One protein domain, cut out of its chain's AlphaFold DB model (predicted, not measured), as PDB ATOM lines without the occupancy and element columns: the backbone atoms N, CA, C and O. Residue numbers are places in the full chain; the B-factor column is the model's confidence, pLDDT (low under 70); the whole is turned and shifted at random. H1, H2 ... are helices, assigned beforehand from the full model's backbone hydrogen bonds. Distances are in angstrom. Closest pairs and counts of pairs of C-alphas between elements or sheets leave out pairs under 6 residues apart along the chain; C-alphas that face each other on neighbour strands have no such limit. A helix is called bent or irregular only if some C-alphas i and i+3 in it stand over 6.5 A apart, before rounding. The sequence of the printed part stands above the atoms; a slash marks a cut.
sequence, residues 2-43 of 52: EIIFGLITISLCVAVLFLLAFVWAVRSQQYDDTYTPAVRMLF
ATOM      1  N   GLU A   2     -52.891 -13.710 -26.628       89.69
ATOM      2  CA  GLU A   2     -51.880 -13.509 -25.568       89.69
ATOM      3  C   GLU A   2     -50.706 -14.499 -25.609       89.69
ATOM      4  O   GLU A   2     -49.553 -14.096 -25.486       89.69
ATOM      5  N   ILE A   3     -50.974 -15.778 -25.891       94.00
ATOM      6  CA  ILE A   3     -49.924 -16.805 -26.007       94.00
ATOM      7  C   ILE A   3     -48.931 -16.472 -27.132       94.00
ATOM      8  O   ILE A   3     -47.733 -16.675 -26.974       94.00
ATOM      9  N   ILE A   4     -49.407 -15.914 -28.252       95.94
ATOM     10  CA  ILE A   4     -48.549 -15.558 -29.392       95.94
ATOM     11  C   ILE A   4     -47.578 -14.442 -28.993       95.94
ATOM     12  O   ILE A   4     -46.390 -14.541 -29.285       95.94
ATOM     13  N   PHE A   5     -48.044 -13.421 -28.265       95.69
ATOM     14  CA  PHE A   5     -47.170 -12.363 -27.752       95.69
ATOM     15  C   PHE A   5     -46.118 -12.902 -26.769       95.69
ATOM     16  O   PHE A   5     -44.955 -12.499 -26.832       95.69
ATOM     17  N   GLY A   6     -46.492 -13.863 -25.916       95.94
ATOM     18  CA  GLY A   6     -45.549 -14.556 -25.034       95.94
ATOM     19  C   GLY A   6     -44.477 -15.330 -25.808       95.94
ATOM     20  O   GLY A   6     -43.286 -15.168 -25.545       95.94
ATOM     21  N   LEU A   7     -44.880 -16.112 -26.813       97.00
ATOM     22  CA  LEU A   7     -43.960 -16.887 -27.653       97.00
ATOM     23  C   LEU A   7     -42.993 -15.996 -28.439       97.00
ATOM     24  O   LEU A   7     -41.801 -16.295 -28.496       97.00
ATOM     25  N   ILE A   8     -43.481 -14.885 -29.001       97.12
ATOM     26  CA  ILE A   8     -42.643 -13.910 -29.712       97.12
ATOM     27  C   ILE A   8     -41.605 -13.309 -28.763       97.12
ATOM     28  O   ILE A   8     -40.427 -13.241 -29.109       97.12
ATOM     29  N   THR A   9     -42.017 -12.922 -27.556       97.25
ATOM     30  CA  THR A   9     -41.112 -12.323 -26.564       97.25
ATOM     31  C   THR A   9     -40.024 -13.306 -26.144       97.25
ATOM     32  O   THR A   9     -38.846 -12.960 -26.152       97.25
ATOM     33  N   ILE A  10     -40.391 -14.556 -25.842       97.81
ATOM     34  CA  ILE A  10     -39.430 -15.603 -25.470       97.81
ATOM     35  C   ILE A  10     -38.462 -15.878 -26.624       97.81
ATOM     36  O   ILE A  10     -37.252 -15.916 -26.410       97.81
ATOM     37  N   SER A  11     -38.971 -16.021 -27.850       97.69
ATOM     38  CA  SER A  11     -38.143 -16.252 -29.037       97.69
ATOM     39  C   SER A  11     -37.149 -15.112 -29.269       97.69
ATOM     40  O   SER A  11     -35.967 -15.374 -29.501       97.69
ATOM     41  N   LEU A  12     -37.595 -13.860 -29.139       98.00
ATOM     42  CA  LEU A  12     -36.740 -12.687 -29.289       98.00
ATOM     43  C   LEU A  12     -35.673 -12.622 -28.189       98.00
ATOM     44  O   LEU A  12     -34.505 -12.384 -28.489       98.00
ATOM     45  N   CYS A  13     -36.042 -12.888 -26.932       98.31
ATOM     46  CA  CYS A  13     -35.094 -12.955 -25.821       98.31
ATOM     47  C   CYS A  13     -34.008 -14.004 -26.074       98.31
ATOM     48  O   CYS A  13     -32.825 -13.706 -25.934       98.31
ATOM     49  N   VAL A  14     -34.392 -15.213 -26.494       98.31
ATOM     50  CA  VAL A  14     -33.439 -16.281 -26.828       98.31
ATOM     51  C   VAL A  14     -32.523 -15.850 -27.973       98.31
ATOM     52  O   VAL A  14     -31.310 -16.007 -27.864       98.31
ATOM     53  N   ALA A  15     -33.063 -15.245 -29.034       98.25
ATOM     54  CA  ALA A  15     -32.266 -14.771 -30.164       98.25
ATOM     55  C   ALA A  15     -31.221 -13.718 -29.750       98.25
ATOM     56  O   ALA A  15     -30.056 -13.822 -30.135       98.25
ATOM     57  N   VAL A  16     -31.608 -12.737 -28.927       98.50
ATOM     58  CA  VAL A  16     -30.684 -11.709 -28.419       98.50
ATOM     59  C   VAL A  16     -29.631 -12.321 -27.499       98.50
ATOM     60  O   VAL A  16     -28.453 -11.996 -27.633       98.50
ATOM     61  N   LEU A  17     -30.017 -13.234 -26.602       98.56
ATOM     62  CA  LEU A  17     -29.073 -13.935 -25.728       98.56
ATOM     63  C   LEU A  17     -28.030 -14.711 -26.536       98.56
ATOM     64  O   LEU A  17     -26.838 -14.589 -26.263       98.56
ATOM     65  N   PHE A  18     -28.461 -15.449 -27.560       98.00
ATOM     66  CA  PHE A  18     -27.551 -16.160 -28.457       98.00
ATOM     67  C   PHE A  18     -26.616 -15.211 -29.203       98.00
ATOM     68  O   PHE A  18     -25.421 -15.482 -29.294       98.00
ATOM     69  N   LEU A  19     -27.130 -14.085 -29.703       98.06
ATOM     70  CA  LEU A  19     -26.315 -13.094 -30.397       98.06
ATOM     71  C   LEU A  19     -25.253 -12.481 -29.473       98.06
ATOM     72  O   LEU A  19     -24.093 -12.366 -29.863       98.06
ATOM     73  N   LEU A  20     -25.624 -12.118 -28.243       98.00
ATOM     74  CA  LEU A  20     -24.689 -11.573 -27.255       98.00
ATOM     75  C   LEU A  20     -23.626 -12.601 -26.856       98.00
ATOM     76  O   LEU A  20     -22.445 -12.262 -26.812       98.00
ATOM     77  N   ALA A  21     -24.029 -13.852 -26.617       96.81
ATOM     78  CA  ALA A  21     -23.106 -14.943 -26.320       96.81
ATOM     79  C   ALA A  21     -22.130 -15.189 -27.479       96.81
ATOM     80  O   ALA A  21     -20.932 -15.340 -27.253       96.81
ATOM     81  N   PHE A  22     -22.621 -15.161 -28.721       95.44
ATOM     82  CA  PHE A  22     -21.794 -15.290 -29.918       95.44
ATOM     83  C   PHE A  22     -20.763 -14.159 -30.026       95.44
ATOM     84  O   PHE A  22     -19.573 -14.420 -30.189       95.44
ATOM     85  N   VAL A  23     -21.191 -12.901 -29.876       95.88
ATOM     86  CA  VAL A  23     -20.275 -11.748 -29.922       95.88
ATOM     87  C   VAL A  23     -19.244 -11.818 -28.794       95.88
ATOM     88  O   VAL A  23     -18.071 -11.521 -29.024       95.88
ATOM     89  N   TRP A  24     -19.646 -12.229 -27.590       94.94
ATOM     90  CA  TRP A  24     -18.726 -12.433 -26.473       94.94
ATOM     91  C   TRP A  24     -17.680 -13.514 -26.781       94.94
ATOM     92  O   TRP A  24     -16.495 -13.243 -26.611       94.94
ATOM     93  N   ALA A  25     -18.091 -14.668 -27.317       93.12
ATOM     94  CA  ALA A  25     -17.200 -15.779 -27.670       93.12
ATOM     95  C   ALA A  25     -16.182 -15.418 -28.768       93.12
ATOM     96  O   ALA A  25     -15.017 -15.807 -28.702       93.12
ATOM     97  N   VAL A  26     -16.598 -14.638 -29.773       92.19
ATOM     98  CA  VAL A  26     -15.689 -14.142 -30.821       92.19
ATOM     99  C   VAL A  26     -14.672 -13.164 -30.238       92.19
ATOM    100  O   VAL A  26     -13.495 -13.211 -30.580       92.19
ATOM    101  N   ARG A  27     -15.106 -12.279 -29.333       92.81
ATOM    102  CA  ARG A  27     -14.216 -11.299 -28.695       92.81
ATOM    103  C   ARG A  27     -13.278 -11.915 -27.659       92.81
ATOM    104  O   ARG A  27     -12.223 -11.340 -27.422       92.81
ATOM    105  N   SER A  28     -13.650 -13.031 -27.039       90.50
ATOM    106  CA  SER A  28     -12.826 -13.728 -26.047       90.50
ATOM    107  C   SER A  28     -11.763 -14.642 -26.664       90.50
ATOM    108  O   SER A  28     -11.093 -15.346 -25.913       90.50
ATOM    109  N   GLN A  29     -11.596 -14.645 -27.997       82.56
ATOM    110  CA  GLN A  29     -10.667 -15.545 -28.698       82.56
ATOM    111  C   GLN A  29     -10.900 -17.030 -28.359       82.56
ATOM    112  O   GLN A  29     -10.000 -17.857 -28.465       82.56
ATOM    113  N   GLN A  30     -12.126 -17.417 -27.984       80.44
ATOM    114  CA  GLN A  30     -12.408 -18.804 -27.593       80.44
ATOM    115  C   GLN A  30     -12.250 -19.803 -28.756       80.44
ATOM    116  O   GLN A  30     -12.172 -21.008 -28.539       80.44
ATOM    117  N   TYR A  31     -12.169 -19.303 -29.989       77.81
ATOM    118  CA  TYR A  31     -11.890 -20.083 -31.192       77.81
ATOM    119  C   TYR A  31     -10.400 -20.365 -31.421       77.81
ATOM    120  O   TYR A  31     -10.077 -21.243 -32.215       77.81
ATOM    121  N   ASP A  32      -9.501 -19.636 -30.756       78.25
ATOM    122  CA  ASP A  32      -8.056 -19.792 -30.951       78.25
ATOM    123  C   ASP A  32      -7.475 -20.968 -30.161       78.25
ATOM    124  O   ASP A  32      -6.366 -21.423 -30.452       78.25
ATOM    125  N   ASP A  33      -8.244 -21.524 -29.218       75.88
ATOM    126  CA  ASP A  33      -7.935 -22.784 -28.538       75.88
ATOM    127  C   ASP A  33      -8.210 -23.984 -29.465       75.88
ATOM    128  O   ASP A  33      -9.127 -24.787 -29.284       75.88
ATOM    129  N   THR A  34      -7.424 -24.055 -30.538       78.75
ATOM    130  CA  THR A  34      -7.437 -25.141 -31.529       78.75
ATOM    131  C   THR A  34      -6.598 -26.343 -31.089       78.75
ATOM    132  O   THR A  34      -6.659 -27.405 -31.713       78.75
ATOM    133  N   TYR A  35      -5.827 -26.187 -30.010       76.06
ATOM    134  CA  TYR A  35      -4.942 -27.200 -29.456       76.06
ATOM    135  C   TYR A  35      -5.368 -27.532 -28.033       76.06
ATOM    136  O   TYR A  35      -5.110 -26.773 -27.106       76.06
ATOM    137  N   THR A  36      -6.005 -28.691 -27.874       79.88
ATOM    138  CA  THR A  36      -6.681 -29.100 -26.644       79.88
ATOM    139  C   THR A  36      -5.834 -28.828 -25.391       79.88
ATOM    140  O   THR A  36      -4.665 -29.232 -25.362       79.88
ATOM    141  N   PRO A  37      -6.425 -28.276 -24.313       76.62
ATOM    142  CA  PRO A  37      -5.712 -27.955 -23.073       76.62
ATOM    143  C   PRO A  37      -4.882 -29.116 -22.518       76.62
ATOM    144  O   PRO A  37      -3.772 -28.926 -22.032       76.62
ATOM    145  N   ALA A  38      -5.403 -30.341 -22.648       79.69
ATOM    146  CA  ALA A  38      -4.723 -31.547 -22.198       79.69
ATOM    147  C   ALA A  38      -3.384 -31.774 -22.910       79.69
ATOM    148  O   ALA A  38      -2.453 -32.257 -22.290       79.69
ATOM    149  N   VAL A  39      -3.278 -31.438 -24.196       79.12
ATOM    150  CA  VAL A  39      -2.054 -31.655 -24.971       79.12
ATOM    151  C   VAL A  39      -1.074 -30.504 -24.747       79.12
ATOM    152  O   VAL A  39       0.115 -30.747 -24.569       79.12
ATOM    153  N   ARG A  40      -1.576 -29.266 -24.667       77.75
ATOM    154  CA  ARG A  40      -0.786 -28.073 -24.333       77.75
ATOM    155  C   ARG A  40       0.008 -28.254 -23.034       77.75
ATOM    156  O   ARG A  40       1.218 -28.062 -23.022       77.75
ATOM    157  N   MET A  41      -0.656 -28.743 -21.987       78.00
ATOM    158  CA  MET A  41      -0.050 -28.971 -20.673       78.00
ATOM    159  C   MET A  41       1.088 -30.010 -20.684       78.00
ATOM    160  O   MET A  41       1.972 -29.946 -19.841       78.00
ATOM    161  N   LEU A  42       1.097 -30.968 -21.626       80.62
ATOM    162  CA  LEU A  42       2.192 -31.945 -21.741       80.62
ATOM    163  C   LEU A  42       3.473 -31.357 -22.351       80.62
ATOM    164  O   LEU A  42       4.543 -31.945 -22.189       80.62
ATOM    165  N   PHE A  43       3.368 -30.252 -23.091       76.06
ATOM    166  CA  PHE A  43       4.476 -29.700 -23.875       76.06
ATOM    167  C   PHE A  43       4.921 -28.303 -23.419       76.06
ATOM    168  O   PHE A  43       6.059 -27.939 -23.701       76.06
TER     169      PHE A  43
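What this domain is: This is residues 2 to 43 of the 52 residues of the protein "Cytochrome oxidase maturation protein, cbb3-type" of Hymenobacter sp. CRA2 (UniProt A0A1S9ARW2). One long helix, H1, makes most of a thin rod, and after it an unfolded-looking link steps sideways to a short second helix, H2, which points along nearly the same direction and does not fold back on H1. There is no core: residues 2 to 43 stand free. The printed part has 42 residues with two named helices, H1 then H2, and no named strand, and its class is all helix. It is extended, with a radius of gyration of the C-alphas of 17.7 A, and the C-alphas span 59 by 17 by 9 A.

How they stand to each other: From the first printed residue, H1 takes residues 2 to 27, with an N-to-C direction of (1.00, 0.05, -0.06). H2, residues 37 to 43, has the direction (1.00, -0.09, 0.01). H1 and H2 are apart, with no C-alpha of the one within 8 A of the other. The link between them, residues 28 to 36, is short but not tight. In H1 every O i to N i+4 pair is within hydrogen-bond range. In H2 1 of 3 such pairs is within range, beside 3 of 4 O i to N i+3 pairs.

Where its parts are: H1 begins at C-alpha 2, at (-51.880, -13.509, -25.568), and ends at C-alpha 27, at (-14.216, -11.299, -28.695), 37.9 A from first to last C-alpha. H2 begins at C-alpha 37, at (-5.712, -27.955, -23.073), and ends at C-alpha 43, at (4.476, -29.700, -23.875), 10.4 A from first to last C-alpha. Neither helix is bent.

The domain as a whole: The two C-alphas farthest apart are those of Glu 2 and Phe 43, at 58.7 A. The printed part has no cut and no long link. The mean pLDDT of the printed part is 89.8, with 96 for H1 and 78 for H2, and no printed residue is under 70.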